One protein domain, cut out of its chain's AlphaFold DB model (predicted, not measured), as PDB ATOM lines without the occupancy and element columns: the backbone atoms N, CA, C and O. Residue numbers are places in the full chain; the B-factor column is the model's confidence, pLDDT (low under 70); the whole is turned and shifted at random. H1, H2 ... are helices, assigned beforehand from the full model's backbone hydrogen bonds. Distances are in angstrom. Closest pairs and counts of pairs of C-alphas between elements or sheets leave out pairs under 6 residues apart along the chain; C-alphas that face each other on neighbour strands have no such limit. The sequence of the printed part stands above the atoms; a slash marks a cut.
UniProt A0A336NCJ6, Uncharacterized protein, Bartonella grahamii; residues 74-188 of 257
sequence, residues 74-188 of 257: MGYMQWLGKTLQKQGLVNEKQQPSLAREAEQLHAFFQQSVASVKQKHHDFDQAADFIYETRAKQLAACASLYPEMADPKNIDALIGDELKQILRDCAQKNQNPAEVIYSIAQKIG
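This is residues 74 to 188 of the 257 residues of an uncharacterized protein of Bartonella grahamii (UniProt A0A336NCJ6). A helical hairpin, H1 and H2, joins a group of crossed helices: H2 and H3 meet opposite ends of H5, and H6 packs on H2, H3 and H5. The printed part has 115 residues with six named helices, H1 to H6, and no named strand: all helix. It is compact, radius of gyration of the C-alphas 15.2 A, spans 45 by 41 by 25 A.

H1, residues 74 to 90, touches H2, residues 96 to 116, at a shallow tilt of 16 degrees, opposite ways; closest C-alphas Gly 88 and Ala 99, 5.8 A. H3, residues 123 to 140, touches H5, residues 151 to 171, at a steep 52 degrees; closest C-alphas Ala 135 and Ile 154, 6.1 A. H2 touches H5, about perpendicular at 79 degrees; closest C-alphas Leu 105 and Leu 166, 6.4 A. H4, residues 146 to 149, only just touches H3, only at the corner, with 3 pairs of C-alphas within 8 A. H6, residues 176 to 186, touches H3; closest C-alphas Ala 126 and Ala 184, 5.7 A. Every O i to N i+4 pair is within hydrogen-bond range in H1, H3, H5 and H6, 16 of 17 in H2; H4 is too short.

H1 begins at C-alpha 74 (88.878, 170.646, 58.831); H6 ends at C-alpha 186 (87.990, 149.480, 61.438). H2 spans 31.0 A, H5 30.4 A.

The printed part has no cut and no long link; residues 83 to 99 have pLDDT under 70.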
ATOM      1  N   MET A  74      88.016 170.134  59.900       76.56
ATOM      2  CA  MET A  74      88.878 170.646  58.831       76.56
ATOM      3  C   MET A  74      89.281 172.106  59.060       76.56
ATOM      4  O   MET A  74      90.447 172.457  58.856       76.56
ATOM      5  N   GLY A  75      88.362 172.951  59.519       75.25
ATOM      6  CA  GLY A  75      88.664 174.310  59.957       75.25
ATOM      7  C   GLY A  75      89.597 174.315  61.161       75.25
ATOM      8  O   GLY A  75      90.588 175.048  61.164       75.25
ATOM      9  N   TYR A  76      89.355 173.444  62.140       75.38
ATOM     10  CA  TYR A  76      90.232 173.264  63.292       75.38
ATOM     11  C   TYR A  76      91.645 172.851  62.866       75.38
ATOM     12  O   TYR A  76      92.616 173.435  63.334       75.38
ATOM     13  N   MET A  77      91.784 171.939  61.904       70.06
ATOM     14  CA  MET A  77      93.070 171.530  61.329       70.06
ATOM     15  C   MET A  77      93.803 172.693  60.650       70.06
ATOM     16  O   MET A  77      95.013 172.860  60.827       70.06
ATOM     17  N   GLN A  78      93.083 173.533  59.902       74.06
ATOM     18  CA  GLN A  78      93.660 174.737  59.298       74.06
ATOM     19  C   GLN A  78      94.083 175.760  60.356       74.06
ATOM     20  O   GLN A  78      95.143 176.377  60.234       74.06
ATOM     21  N   TRP A  79      93.268 175.944  61.396       80.56
ATOM     22  CA  TRP A  79      93.589 176.817  62.517       80.56
ATOM     23  C   TRP A  79      94.793 176.295  63.296       80.56
ATOM     24  O   TRP A  79      95.710 177.065  63.546       80.56
ATOM     25  N   LEU A  80      94.866 174.996  63.591       70.94
ATOM     26  CA  LEU A  80      95.991 174.368  64.278       70.94
ATOM     27  C   LEU A  80      97.293 174.579  63.495       70.94
ATOM     28  O   LEU A  80      98.299 174.988  64.076       70.94
ATOM     29  N   GLY A  81      97.261 174.400  62.170       73.81
ATOM     30  CA  GLY A  81      98.391 174.709  61.290       73.81
ATOM     31  C   GLY A  81      98.830 176.178  61.369       73.81
ATOM     32  O   GLY A  81     100.020 176.461  61.521       73.81
ATOM     33  N   LYS A  82      97.881 177.124  61.339       72.06
ATOM     34  CA  LYS A  82      98.164 178.567  61.465       72.06
ATOM     35  C   LYS A  82      98.675 178.954  62.856       72.06
ATOM     36  O   LYS A  82      99.603 179.753  62.962       72.06
ATOM     37  N   THR A  83      98.105 178.400  63.921       69.31
ATOM     38  CA  THR A  83      98.500 178.679  65.308       69.31
ATOM     39  C   THR A  83      99.906 178.156  65.589       69.31
ATOM     40  O   THR A  83     100.692 178.857  66.218       69.31
ATOM     41  N   LEU A  84     100.273 176.990  65.045       61.75
ATOM     42  CA  LEU A  84     101.644 176.468  65.077       61.75
ATOM     43  C   LEU A  84     102.624 177.385  64.333       61.75
ATOM     44  O   LEU A  84     103.704 177.665  64.851       61.75
ATOM     45  N   GLN A  85     102.240 177.912  63.166       60.91
ATOM     46  CA  GLN A  85     103.061 178.875  62.425       60.91
ATOM     47  C   GLN A  85     103.269 180.174  63.223       60.91
ATOM     48  O   GLN A  85     104.393 180.666  63.340       60.91
ATOM     49  N   LYS A  86     102.205 180.692  63.854       65.06
ATOM     50  CA  LYS A  86     102.263 181.869  64.738       65.06
ATOM     51  C   LYS A  86     103.112 181.617  65.996       65.06
ATOM     52  O   LYS A  86     103.877 182.492  66.389       65.06
ATOM     53  N   GLN A  87     103.037 180.433  66.609       56.47
ATOM     54  CA  GLN A  87     103.901 180.050  67.739       56.47
ATOM     55  C   GLN A  87     105.368 179.850  67.322       56.47
ATOM     56  O   GLN A  87     106.272 180.168  68.093       56.47
ATOM     57  N   GLY A  88     105.617 179.382  66.095       51.28
ATOM     58  CA  GLY A  88     106.954 179.270  65.506       51.28
ATOM     59  C   GLY A  88     107.643 180.623  65.299       51.28
ATOM     60  O   GLY A  88     108.834 180.737  65.571       51.28
ATOM     61  N   LEU A  89     106.885 181.662  64.927       52.88
ATOM     62  CA  LEU A  89     107.359 183.054  64.832       52.88
ATOM     63  C   LEU A  89     107.761 183.655  66.192       52.88
ATOM     64  O   LEU A  89     108.647 184.498  66.263       52.88
ATOM     65  N   VAL A  90     107.154 183.209  67.297       53.06
ATOM     66  CA  VAL A  90     107.547 183.643  68.655       53.06
ATOM     67  C   VAL A  90     108.790 182.882  69.153       53.06
ATOM     68  O   VAL A  90     109.585 183.427  69.915       53.06
ATOM     69  N   ASN A  91     109.012 181.657  68.662       47.44
ATOM     70  CA  ASN A  91     110.142 180.784  69.011       47.44
ATOM     71  C   ASN A  91     111.303 180.810  67.991       47.44
ATOM     72  O   ASN A  91     112.207 179.969  68.049       47.44
ATOM     73  N   GLU A  92     111.322 181.792  67.085       44.22
ATOM     74  CA  GLU A  92     112.244 181.904  65.939       44.22
ATOM     75  C   GLU A  92     113.738 181.978  66.327       44.22
ATOM     76  O   GLU A  92     114.622 181.857  65.481       44.22
ATOM     77  N   LYS A  93     114.056 182.109  67.621       50.22
ATOM     78  CA  LYS A  93     115.432 182.050  68.130       50.22
ATOM     79  C   LYS A  93     115.949 180.654  68.478       50.22
ATOM     80  O   LYS A  93     117.149 180.555  68.720       50.22
ATOM     81  N   GLN A  94     115.126 179.597  68.515       45.41
ATOM     82  CA  GLN A  94     115.620 178.288  68.976       45.41
ATOM     83  C   GLN A  94     115.381 177.073  68.072       45.41
ATOM     84  O   GLN A  94     116.268 176.226  68.085       45.41
ATOM     85  N   GLN A  95     114.330 176.951  67.244       52.81
ATOM     86  CA  GLN A  95     114.213 175.776  66.346       52.81
ATOM     87  C   GLN A  95     113.431 176.024  65.034       52.81
ATOM     88  O   GLN A  95     112.238 175.734  64.957       52.81
ATOM     89  N   PRO A  96     114.099 176.458  63.946       56.81
ATOM     90  CA  PRO A  96     113.494 176.544  62.609       56.81
ATOM     91  C   PRO A  96     113.161 175.176  61.973       56.81
ATOM     92  O   PRO A  96     112.474 175.115  60.955       56.81
ATOM     93  N   SER A  97     113.631 174.063  62.548       60.72
ATOM     94  CA  SER A  97     113.390 172.705  62.040       60.72
ATOM     95  C   SER A  97     111.963 172.204  62.292       60.72
ATOM     96  O   SER A  97     111.381 171.590  61.400       60.72
ATOM     97  N   LEU A  98     111.378 172.492  63.461       63.88
ATOM     98  CA  LEU A  98     110.054 171.976  63.842       63.88
ATOM     99  C   LEU A  98     108.911 172.631  63.056       63.88
ATOM    100  O   LEU A  98     107.993 171.946  62.613       63.88
ATOM    101  N   ALA A  99     108.980 173.948  62.843       67.06
ATOM    102  CA  ALA A  99     107.968 174.668  62.065       67.06
ATOM    103  C   ALA A  99     107.929 174.179  60.607       67.06
ATOM    104  O   ALA A  99     106.859 173.964  60.040       67.06
ATOM    105  N   ARG A 100     109.107 173.914  60.029       75.06
ATOM    106  CA  ARG A 100     109.236 173.398  58.663       75.06
ATOM    107  C   ARG A 100     108.685 171.979  58.521       75.06
ATOM    108  O   ARG A 100     108.069 171.670  57.505       75.06
ATOM    109  N   GLU A 101     108.887 171.128  59.525       78.75
ATOM    110  CA  GLU A 101     108.326 169.774  59.543       78.75
ATOM    111  C   GLU A 101     106.790 169.806  59.598       78.75
ATOM    112  O   GLU A 101     106.127 169.113  58.825       78.75
ATOM    113  N   ALA A 102     106.213 170.653  60.456       75.38
ATOM    114  CA  ALA A 102     104.764 170.785  60.587       75.38
ATOM    115  C   ALA A 102     104.099 171.226  59.270       75.38
ATOM    116  O   ALA A 102     103.089 170.651  58.861       75.38
ATOM    117  N   GLU A 103     104.690 172.196  58.568       81.50
ATOM    118  CA  GLU A 103     104.206 172.644  57.257       81.50
ATOM    119  C   GLU A 103     104.298 171.539  56.193       81.50
ATOM    120  O   GLU A 103     103.370 171.365  55.400       81.50
ATOM    121  N   GLN A 104     105.382 170.756  56.191       84.44
ATOM    122  CA  GLN A 104     105.561 169.635  55.262       84.44
ATOM    123  C   GLN A 104     104.535 168.525  55.493       84.44
ATOM    124  O   GLN A 104     103.918 168.057  54.536       84.44
ATOM    125  N   LEU A 105     104.320 168.129  56.750       85.75
ATOM    126  CA  LEU A 105     103.319 167.122  57.105       85.75
ATOM    127  C   LEU A 105     101.907 167.605  56.768       85.75
ATOM    128  O   LEU A 105     101.103 166.836  56.242       85.75
ATOM    129  N   HIS A 106     101.617 168.887  57.002       84.75
ATOM    130  CA  HIS A 106     100.338 169.474  56.626       84.75
ATOM    131  C   HIS A 106     100.130 169.456  55.105       84.75
ATOM    132  O   HIS A 106      99.088 169.001  54.636       84.75
ATOM    133  N   ALA A 107     101.118 169.889  54.318       87.50
ATOM    134  CA  ALA A 107     101.033 169.854  52.858       87.50
ATOM    135  C   ALA A 107     100.862 168.420  52.324       87.50
ATOM    136  O   ALA A 107     100.016 168.177  51.459       87.50
ATOM    137  N   PHE A 108     101.610 167.466  52.888       88.94
ATOM    138  CA  PHE A 108     101.500 166.042  52.574       88.94
ATOM    139  C   PHE A 108     100.088 165.511  52.844       88.94
ATOM    140  O   PHE A 108      99.490 164.848  51.990       88.94
ATOM    141  N   PHE A 109      99.512 165.866  53.992       91.62
ATOM    142  CA  PHE A 109      98.150 165.485  54.331       91.62
ATOM    143  C   PHE A 109      97.121 166.116  53.385       91.62
ATOM    144  O   PHE A 109      96.296 165.394  52.831       91.62
ATOM    145  N   GLN A 110      97.192 167.419  53.109       90.12
ATOM    146  CA  GLN A 110      96.241 168.093  52.212       90.12
ATOM    147  C   GLN A 110      96.241 167.495  50.799       90.12
ATOM    148  O   GLN A 110      95.181 167.254  50.214       90.12
ATOM    149  N   GLN A 111      97.424 167.183  50.260       91.06
ATOM    150  CA  GLN A 111      97.538 166.501  48.971       91.06
ATOM    151  C   GLN A 111      96.885 165.113  49.009       91.06
ATOM    152  O   GLN A 111      96.189 164.718  48.068       91.06
ATOM    153  N   SER A 112      97.075 164.382  50.107       91.56
ATOM    154  CA  SER A 112      96.471 163.067  50.300       91.56
ATOM    155  C   SER A 112      94.940 163.142  50.334       91.56
ATOM    156  O   SER A 112      94.276 162.387  49.623       91.56
ATOM    157  N   VAL A 113      94.376 164.126  51.042       91.62
ATOM    158  CA  VAL A 113      92.929 164.341  51.159       91.62
ATOM    159  C   VAL A 113      92.314 164.624  49.793       91.62
ATOM    160  O   VAL A 113      91.296 164.027  49.449       91.62
ATOM    161  N   ALA A 114      92.955 165.459  48.970       89.56
ATOM    162  CA  ALA A 114      92.474 165.750  47.620       89.56
ATOM    163  C   ALA A 114      92.350 164.480  46.755       89.56
ATOM    164  O   ALA A 114      91.390 164.340  46.000       89.56
ATOM    165  N   SER A 115      93.290 163.538  46.888       88.44
ATOM    166  CA  SER A 115      93.244 162.259  46.164       88.44
ATOM    167  C   SER A 115      92.184 161.292  46.707       88.44
ATOM    168  O   SER A 115      91.543 160.581  45.936       88.44
ATOM    169  N   VAL A 116      91.964 161.288  48.024       91.12
ATOM    170  CA  VAL A 116      91.028 160.376  48.695       91.12
ATOM    171  C   VAL A 116      89.588 160.830  48.529       91.12
ATOM    172  O   VAL A 116      88.735 159.996  48.247       91.12
ATOM    173  N   LYS A 117      89.314 162.138  48.567       90.19
ATOM    174  CA  LYS A 117      87.968 162.693  48.339       90.19
ATOM    175  C   LYS A 117      87.391 162.385  46.956       90.19
ATOM    176  O   LYS A 117      86.177 162.460  46.777       90.19
ATOM    177  N   GLN A 118      88.230 162.021  45.983       89.06
ATOM    178  CA  GLN A 118      87.770 161.534  44.677       89.06
ATOM    179  C   GLN A 118      87.157 160.127  44.753       89.06
ATOM    180  O   GLN A 118      86.318 159.794  43.922       89.06
ATOM    181  N   LYS A 119      87.570 159.308  45.727       89.62
ATOM    182  CA  LYS A 119      87.085 157.933  45.933       89.62
ATOM    183  C   LYS A 119      86.085 157.828  47.086       89.62
ATOM    184  O   LYS A 119      85.134 157.057  47.009       89.62
ATOM    185  N   HIS A 120      86.313 158.602  48.140       89.44
ATOM    186  CA  HIS A 120      85.573 158.608  49.394       89.44
ATOM    187  C   HIS A 120      85.030 160.016  49.632       89.44
ATOM    188  O   HIS A 120      85.676 160.860  50.253       89.44
ATOM    189  N   HIS A 121      83.849 160.297  49.083       89.12
ATOM    190  CA  HIS A 121      83.197 161.603  49.234       89.12
ATOM    191  C   HIS A 121      82.775 161.899  50.678       89.12
ATOM    192  O   HIS A 121      82.555 163.052  51.027       89.12
ATOM    193  N   ASP A 122      82.688 160.861  51.503       90.69
ATOM    194  CA  ASP A 122      82.349 160.891  52.921       90.69
ATOM    195  C   ASP A 122      83.591 160.948  53.835       90.69
ATOM    196  O   ASP A 122      83.508 160.678  55.031       90.69
ATOM    197  N   PHE A 123      84.769 161.248  53.274       93.31
ATOM    198  CA  PHE A 123      86.022 161.289  54.030       93.31
ATOM    199  C   PHE A 123      85.975 162.269  55.209       93.31
ATOM    200  O   PHE A 123      86.512 161.957  56.269       93.31
ATOM    201  N   ASP A 124      85.339 163.431  55.036       90.62
ATOM    202  CA  ASP A 124      85.249 164.434  56.103       90.62
ATOM    203  C   ASP A 124      84.478 163.869  57.306       90.62
ATOM    204  O   ASP A 124      84.970 163.906  58.429       90.62
ATOM    205  N   GLN A 125      83.350 163.201  57.056       91.69
ATOM    206  CA  GLN A 125      82.546 162.537  58.083       91.69
ATOM    207  C   GLN A 125      83.305 161.393  58.768       91.69
ATOM    208  O   GLN A 125      83.157 161.174  59.969       91.69
ATOM    209  N   ALA A 126      84.134 160.662  58.021       92.69
ATOM    210  CA  ALA A 126      84.988 159.622  58.587       92.69
ATOM    211  C   ALA A 126      86.068 160.203  59.518       92.69
ATOM    212  O   ALA A 126      86.367 159.617  60.560       92.69
ATOM    213  N   ALA A 127      86.649 161.352  59.155       91.94
ATOM    214  CA  ALA A 127      87.625 162.055  59.981       91.94
ATOM    215  C   ALA A 127      86.978 162.615  61.259       91.94
ATOM    216  O   ALA A 127      87.510 162.391  62.350       91.94
ATOM    217  N   ASP A 128      85.800 163.236  61.138       91.31
ATOM    218  CA  ASP A 128      85.005 163.715  62.275       91.31
ATOM    219  C   ASP A 128      84.669 162.563  63.231       91.31
ATOM    220  O   ASP A 128      84.869 162.663  64.442       91.31
ATOM    221  N   PHE A 129      84.246 161.414  62.689       93.81
ATOM    222  CA  PHE A 129      83.941 160.224  63.481       93.81
ATOM    223  C   PHE A 129      85.142 159.730  64.297       93.81
ATOM    224  O   PHE A 129      84.980 159.350  65.462       93.81
ATOM    225  N   ILE A 130      86.347 159.726  63.715       94.31
ATOM    226  CA  ILE A 130      87.570 159.355  64.441       94.31
ATOM    227  C   ILE A 130      87.818 160.329  65.584       94.31
ATOM    228  O   ILE A 130      88.038 159.886  66.715       94.31
ATOM    229  N   TYR A 131      87.784 161.628  65.291       94.00
ATOM    230  CA  TYR A 131      88.038 162.659  66.288       94.00
ATOM    231  C   TYR A 131      87.035 162.550  67.443       94.00
ATOM    232  O   TYR A 131      87.440 162.425  68.599       94.00
ATOM    233  N   GLU A 132      85.736 162.477  67.146       92.06
ATOM    234  CA  GLU A 132      84.696 162.332  68.163       92.06
ATOM    235  C   GLU A 132      84.866 161.065  68.999       92.06
ATOM    236  O   GLU A 132      84.716 161.095  70.222       92.06
ATOM    237  N   THR A 133      85.153 159.937  68.349       93.12
ATOM    238  CA  THR A 133      85.335 158.657  69.037       93.12
ATOM    239  C   THR A 133      86.520 158.738  69.990       93.12
ATOM    240  O   THR A 133      86.407 158.333  71.148       93.12
ATOM    241  N   ARG A 134      87.641 159.307  69.537       94.69
ATOM    242  CA  ARG A 134      88.842 159.447  70.358       94.69
ATOM    243  C   ARG A 134      88.634 160.436  71.501       94.69
ATOM    244  O   ARG A 134      88.985 160.123  72.637       94.69
ATOM    245  N   ALA A 135      87.982 161.565  71.240       92.81
ATOM    246  CA  ALA A 135      87.648 162.551  72.261       92.81
ATOM    247  C   ALA A 135      86.736 161.957  73.346       92.81
ATOM    248  O   ALA A 135      87.010 162.112  74.534       92.81
ATOM    249  N   LYS A 136      85.700 161.198  72.958       93.06
ATOM    250  CA  LYS A 136      84.809 160.497  73.901       93.06
ATOM    251  C   LYS A 136      85.564 159.459  74.731       93.06
ATOM    252  O   LYS A 136      85.327 159.370  75.932       93.06
ATOM    253  N   GLN A 137      86.475 158.699  74.122       92.75
ATOM    254  CA  GLN A 137      87.316 157.737  74.845       92.75
ATOM    255  C   GLN A 137      88.196 158.426  75.893       92.75
ATOM    256  O   GLN A 137      88.229 157.985  77.038       92.75
ATOM    257  N   LEU A 138      88.879 159.509  75.518       93.19
ATOM    258  CA  LEU A 138      89.755 160.254  76.424       93.19
ATOM    259  C   LEU A 138      88.959 160.903  77.563       93.19
ATOM    260  O   LEU A 138      89.306 160.728  78.732       93.19
ATOM    261  N   ALA A 139      87.834 161.545  77.245       92.31
ATOM    262  CA  ALA A 139      86.945 162.145  78.238       92.31
ATOM    263  C   ALA A 139      86.327 161.103  79.189       92.31
ATOM    264  O   ALA A 139      86.170 161.366  80.381       92.31
ATOM    265  N   ALA A 140      86.007 159.897  78.706       93.19
ATOM    266  CA  ALA A 140      85.493 158.817  79.551       93.19
ATOM    267  C   ALA A 140      86.512 158.357  80.609       93.19
ATOM    268  O   ALA A 140      86.124 157.850  81.664       93.19
ATOM    269  N   CYS A 141      87.806 158.563  80.361       90.44
ATOM    270  CA  CYS A 141      88.879 158.269  81.304       90.44
ATOM    271  C   CYS A 141      89.201 159.434  82.257       90.44
ATOM    272  O   CYS A 141      90.103 159.294  83.082       90.44
ATOM    273  N   ALA A 142      88.463 160.552  82.209       93.06
ATOM    274  CA  ALA A 142      88.743 161.740  83.021       93.06
ATOM    275  C   ALA A 142      88.651 161.507  84.543       93.06
ATOM    276  O   ALA A 142      89.243 162.245  85.324       93.06
ATOM    277  N   SER A 143      87.941 160.463  84.985       92.25
ATOM    278  CA  SER A 143      87.909 160.060  86.398       92.25
ATOM    279  C   SER A 143      89.248 159.508  86.899       92.25
ATOM    280  O   SER A 143      89.528 159.587  88.094       92.25
ATOM    281  N   LEU A 144      90.061 158.951  85.997       93.88
ATOM    282  CA  LEU A 144      91.394 158.416  86.278       93.88
ATOM    283  C   LEU A 144      92.495 159.427  85.933       93.88
ATOM    284  O   LEU A 144      93.510 159.472  86.619       93.88
ATOM    285  N   TYR A 145      92.264 160.240  84.901       92.00
ATOM    286  CA  TYR A 145      93.194 161.240  84.377       92.00
ATOM    287  C   TYR A 145      92.492 162.604  84.314       92.00
ATOM    288  O   TYR A 145      91.913 162.943  83.278       92.00
ATOM    289  N   PRO A 146      92.467 163.381  85.415       90.12
ATOM    290  CA  PRO A 146      91.708 164.631  85.507       90.12
ATOM    291  C   PRO A 146      92.056 165.668  84.434       90.12
ATOM    292  O   PRO A 146      91.220 166.493  84.071       90.12
ATOM    293  N   GLU A 147      93.271 165.621  83.890       89.25
ATOM    294  CA  GLU A 147      93.711 166.439  82.763       89.25
ATOM    295  C   GLU A 147      92.868 166.220  81.496       89.25
ATOM    296  O   GLU A 147      92.702 167.152  80.710       89.25
ATOM    297  N   MET A 148      92.273 165.032  81.331       88.94
ATOM    298  CA  MET A 148      91.388 164.678  80.216       88.94
ATOM    299  C   MET A 148      89.956 165.200  80.402       88.94
ATOM    300  O   MET A 148      89.085 164.912  79.589       88.94
ATOM    301  N   ALA A 149      89.682 165.970  81.461       88.88
ATOM    302  CA  ALA A 149      88.426 166.706  81.596       88.88
ATOM    303  C   ALA A 149      88.410 168.005  80.768       88.88
ATOM    304  O   ALA A 149      87.332 168.515  80.466       88.88
ATOM    305  N   ASP A 150      89.583 168.550  80.418       90.81
ATOM    306  CA  ASP A 150      89.699 169.747  79.581       90.81
ATOM    307  C   ASP A 150      89.720 169.357  78.090       90.81
ATOM    308  O   ASP A 150      90.652 168.669  77.654       90.81
ATOM    309  N   PRO A 151      88.754 169.829  77.278       88.06
ATOM    310  CA  PRO A 151      88.751 169.613  75.834       88.06
ATOM    311  C   PRO A 151      90.058 170.023  75.147       88.06
ATOM    312  O   PRO A 151      90.477 169.365  74.203       88.06
ATOM    313  N   LYS A 152      90.759 171.050  75.645       88.88
ATOM    314  CA  LYS A 152      92.024 171.504  75.042       88.88
ATOM    315  C   LYS A 152      93.150 170.481  75.166       88.88
ATOM    316  O   LYS A 152      93.995 170.394  74.277       88.88
ATOM    317  N   ASN A 153      93.176 169.719  76.257       90.81
ATOM    318  CA  ASN A 153      94.176 168.670  76.454       90.81
ATOM    319  C   ASN A 153      93.874 167.461  75.567       90.81
ATOM    320  O   ASN A 153      94.789 166.889  74.977       90.81
ATOM    321  N   ILE A 154      92.589 167.119  75.425       90.12
ATOM    322  CA  ILE A 154      92.124 166.095  74.480       90.12
ATOM    323  C   ILE A 154      92.533 166.477  73.053       90.12
ATOM    324  O   ILE A 154      93.142 165.675  72.349       90.12
ATOM    325  N   ASP A 155      92.253 167.713  72.655       88.56
ATOM    326  CA  ASP A 155      92.591 168.265  71.346       88.56
ATOM    327  C   ASP A 155      94.084 168.182  71.037       88.56
ATOM    328  O   ASP A 155      94.482 167.713  69.968       88.56
ATOM    329  N   ALA A 156      94.920 168.612  71.985       88.62
ATOM    330  CA  ALA A 156      96.366 168.552  71.842       88.62
ATOM    331  C   ALA A 156      96.850 167.106  71.666       88.62
ATOM    332  O   ALA A 156      97.645 166.832  70.765       88.62
ATOM    333  N   LEU A 157      96.323 166.174  72.469       92.06
ATOM    334  CA  LEU A 157      96.702 164.766  72.404       92.06
ATOM    335  C   LEU A 157      96.301 164.127  71.068       92.06
ATOM    336  O   LEU A 157      97.123 163.469  70.435       92.06
ATOM    337  N   ILE A 158      95.070 164.358  70.604       92.81
ATOM    338  CA  ILE A 158      94.608 163.860  69.300       92.81
ATOM    339  C   ILE A 158      95.439 164.480  68.167       92.81
ATOM    340  O   ILE A 158      95.809 163.793  67.213       92.81
ATOM    341  N   GLY A 159      95.780 165.764  68.279       90.25
ATOM    342  CA  GLY A 159      96.661 166.443  67.333       90.25
ATOM    343  C   GLY A 159      98.056 165.813  67.262       90.25
ATOM    344  O   GLY A 159      98.605 165.661  66.169       90.25
ATOM    345  N   ASP A 160      98.627 165.413  68.396       90.25
ATOM    346  CA  ASP A 160      99.930 164.746  68.449       90.25
ATOM    347  C   ASP A 160      99.874 163.301  67.926       90.25
ATOM    348  O   ASP A 160     100.759 162.894  67.165       90.25
ATOM    349  N   GLU A 161      98.804 162.556  68.221       92.88
ATOM    350  CA  GLU A 161      98.536 161.240  67.619       92.88
ATOM    351  C   GLU A 161      98.465 161.336  66.090       92.88
ATOM    352  O   GLU A 161      99.095 160.551  65.374       92.88
ATOM    353  N   LEU A 162      97.761 162.345  65.570       91.75
ATOM    354  CA  LEU A 162      97.662 162.579  64.135       91.75
ATOM    355  C   LEU A 162      99.025 162.900  63.514       91.75
ATOM    356  O   LEU A 162      99.373 162.324  62.482       91.75
ATOM    357  N   LYS A 163      99.833 163.768  64.136       89.31
ATOM    358  CA  LYS A 163     101.200 164.052  63.658       89.31
ATOM    359  C   LYS A 163     102.033 162.776  63.578       89.31
ATOM    360  O   LYS A 163     102.759 162.592  62.601       89.31
ATOM    361  N   GLN A 164     101.913 161.888  64.565       91.25
ATOM    362  CA  GLN A 164     102.618 160.611  64.546       91.25
ATOM    363  C   GLN A 164     102.154 159.725  63.382       91.25
ATOM    364  O   GLN A 164     102.993 159.201  62.653       91.25
ATOM    365  N   ILE A 165     100.843 159.629  63.135       92.38
ATOM    366  CA  ILE A 165     100.303 158.902  61.973       92.38
ATOM    367  C   ILE A 165     100.867 159.475  60.666       92.38
ATOM    368  O   ILE A 165     101.280 158.713  59.792       92.38
ATOM    369  N   LEU A 166     100.925 160.803  60.524       92.31
ATOM    370  CA  LEU A 166     101.474 161.447  59.326       92.31
ATOM    371  C   LEU A 166     102.960 161.125  59.126       92.31
ATOM    372  O   LEU A 166     103.365 160.816  58.004       92.31
ATOM    373  N   ARG A 167     103.761 161.149  60.199       91.12
ATOM    374  CA  ARG A 167     105.183 160.767  60.167       91.12
ATOM    375  C   ARG A 167     105.363 159.314  59.741       91.12
ATOM    376  O   ARG A 167     106.150 159.036  58.838       91.12
ATOM    377  N   ASP A 168     104.596 158.403  60.329       93.88
ATOM    378  CA  ASP A 168     104.643 156.981  59.996       93.88
ATOM    379  C   ASP A 168     104.237 156.731  58.537       93.88
ATOM    380  O   ASP A 168     104.866 155.931  57.840       93.88
ATOM    381  N   CYS A 169     103.215 157.441  58.050       93.94
ATOM    382  CA  CYS A 169     102.784 157.369  56.656       93.94
ATOM    383  C   CYS A 169     103.869 157.881  55.705       93.94
ATOM    384  O   CYS A 169     104.134 157.239  54.691       93.94
ATOM    385  N   ALA A 170     104.533 158.989  56.046       91.00
ATOM    386  CA  ALA A 170     105.638 159.524  55.257       91.00
ATOM    387  C   ALA A 170     106.810 158.529  55.179       91.00
ATOM    388  O   ALA A 170     107.345 158.291  54.098       91.00
ATOM    389  N   GLN A 171     107.163 157.880  56.296       92.19
ATOM    390  CA  GLN A 171     108.221 156.861  56.337       92.19
ATOM    391  C   GLN A 171     107.865 155.599  55.539       92.19
ATOM    392  O   GLN A 171     108.724 155.015  54.882       92.19
ATOM    393  N   LYS A 172     106.598 155.174  55.581       93.94
ATOM    394  CA  LYS A 172     106.105 153.971  54.887       93.94
ATOM    395  C   LYS A 172     105.628 154.246  53.459       93.94
ATOM    396  O   LYS A 172     105.148 153.325  52.801       93.94
ATOM    397  N   ASN A 173     105.745 155.489  52.988       91.19
ATOM    398  CA  ASN A 173     105.226 155.959  51.705       91.19
ATOM    399  C   ASN A 173     103.740 155.593  51.490       91.19
ATOM    400  O   ASN A 173     103.329 155.144  50.418       91.19
ATOM    401  N   GLN A 174     102.938 155.734  52.546       93.00
ATOM    402  CA  GLN A 174     101.499 155.483  52.540       93.00
ATOM    403  C   GLN A 174     100.731 156.797  52.430       93.00
ATOM    404  O   GLN A 174     101.175 157.833  52.918       93.00
ATOM    405  N   ASN A 175      99.551 156.753  51.811       93.62
ATOM    406  CA  ASN A 175      98.655 157.900  51.764       93.62
ATOM    407  C   ASN A 175      97.972 158.073  53.138       93.62
ATOM    408  O   ASN A 175      97.218 157.183  53.538       93.62
ATOM    409  N   PRO A 176      98.207 159.181  53.865       93.88
ATOM    410  CA  PRO A 176      97.686 159.323  55.220       93.88
ATOM    411  C   PRO A 176      96.162 159.432  55.278       93.88
ATOM    412  O   PRO A 176      95.563 158.887  56.200       93.88
ATOM    413  N   ALA A 177      95.510 160.061  54.295       94.12
ATOM    414  CA  ALA A 177      94.049 160.102  54.239       94.12
ATOM    415  C   ALA A 177      93.434 158.703  54.025       94.12
ATOM    416  O   ALA A 177      92.448 158.377  54.678       94.12
ATOM    417  N   GLU A 178      94.035 157.835  53.202       94.62
ATOM    418  CA  GLU A 178      93.582 156.435  53.061       94.62
ATOM    419  C   GLU A 178      93.745 155.665  54.382       94.62
ATOM    420  O   GLU A 178      92.871 154.894  54.780       94.62
ATOM    421  N   VAL A 179      94.857 155.889  55.094       95.88
ATOM    422  CA  VAL A 179      95.102 155.266  56.404       95.88
ATOM    423  C   VAL A 179      94.062 155.723  57.422       95.88
ATOM    424  O   VAL A 179      93.475 154.880  58.097       95.88
ATOM    425  N   ILE A 180      93.791 157.025  57.503       94.56
ATOM    426  CA  ILE A 180      92.773 157.595  58.393       94.56
ATOM    427  C   ILE A 180      91.394 157.031  58.047       94.56
ATOM    428  O   ILE A 180      90.709 156.523  58.928       94.56
ATOM    429  N   TYR A 181      91.010 156.997  56.772       94.62
ATOM    430  CA  TYR A 181      89.732 156.411  56.364       94.62
ATOM    431  C   TYR A 181      89.637 154.915  56.721       94.62
ATOM    432  O   TYR A 181      88.624 154.454  57.246       94.62
ATOM    433  N   SER A 182      90.721 154.153  56.534       94.50
ATOM    434  CA  SER A 182      90.786 152.744  56.939       94.50
ATOM    435  C   SER A 182      90.675 152.562  58.457       94.50
ATOM    436  O   SER A 182      90.027 151.617  58.912       94.50
ATOM    437  N   ILE A 183      91.280 153.454  59.248       94.25
ATOM    438  CA  ILE A 183      91.119 153.466  60.706       94.25
ATOM    439  C   ILE A 183      89.644 153.665  61.040       94.25
ATOM    440  O   ILE A 183      89.102 152.833  61.766       94.25
ATOM    441  N   ALA A 184      88.989 154.676  60.457       94.62
ATOM    442  CA  ALA A 184      87.573 154.962  60.684       94.62
ATOM    443  C   ALA A 184      86.724 153.711  60.435       94.62
ATOM    444  O   ALA A 184      85.949 153.295  61.293       94.62
ATOM    445  N   GLN A 185      86.918 153.047  59.295       93.25
ATOM    446  CA  GLN A 185      86.182 151.826  58.964       93.25
ATOM    447  C   GLN A 185      86.402 150.709  59.993       93.25
ATOM    448  O   GLN A 185      85.452 150.049  60.410       93.25
ATOM    449  N   LYS A 186      87.647 150.513  60.446       94.00
ATOM    450  CA  LYS A 186      87.990 149.480  61.438       94.00
ATOM    451  C   LYS A 186      87.385 149.743  62.813       94.00
ATOM    452  O   LYS A 186      87.051 148.786  63.503       94.00
ATOM    453  N   ILE A 187      87.237 151.008  63.205       91.75
ATOM    454  CA  ILE A 187      86.581 151.382  64.467       91.75
ATOM    455  C   ILE A 187      85.050 151.470  64.339       91.75
ATOM    456  O   ILE A 187      84.369 151.763  65.318       91.75
ATOM    457  N   GLY A 188      84.499 151.147  63.164       91.19
ATOM    458  CA  GLY A 188      83.063 150.973  62.958       91.19
ATOM    459  C   GLY A 188      82.368 152.117  62.226       91.19
ATOM    460  O   GLY A 188      81.138 152.136  62.201       91.19
TER     461      GLY A 188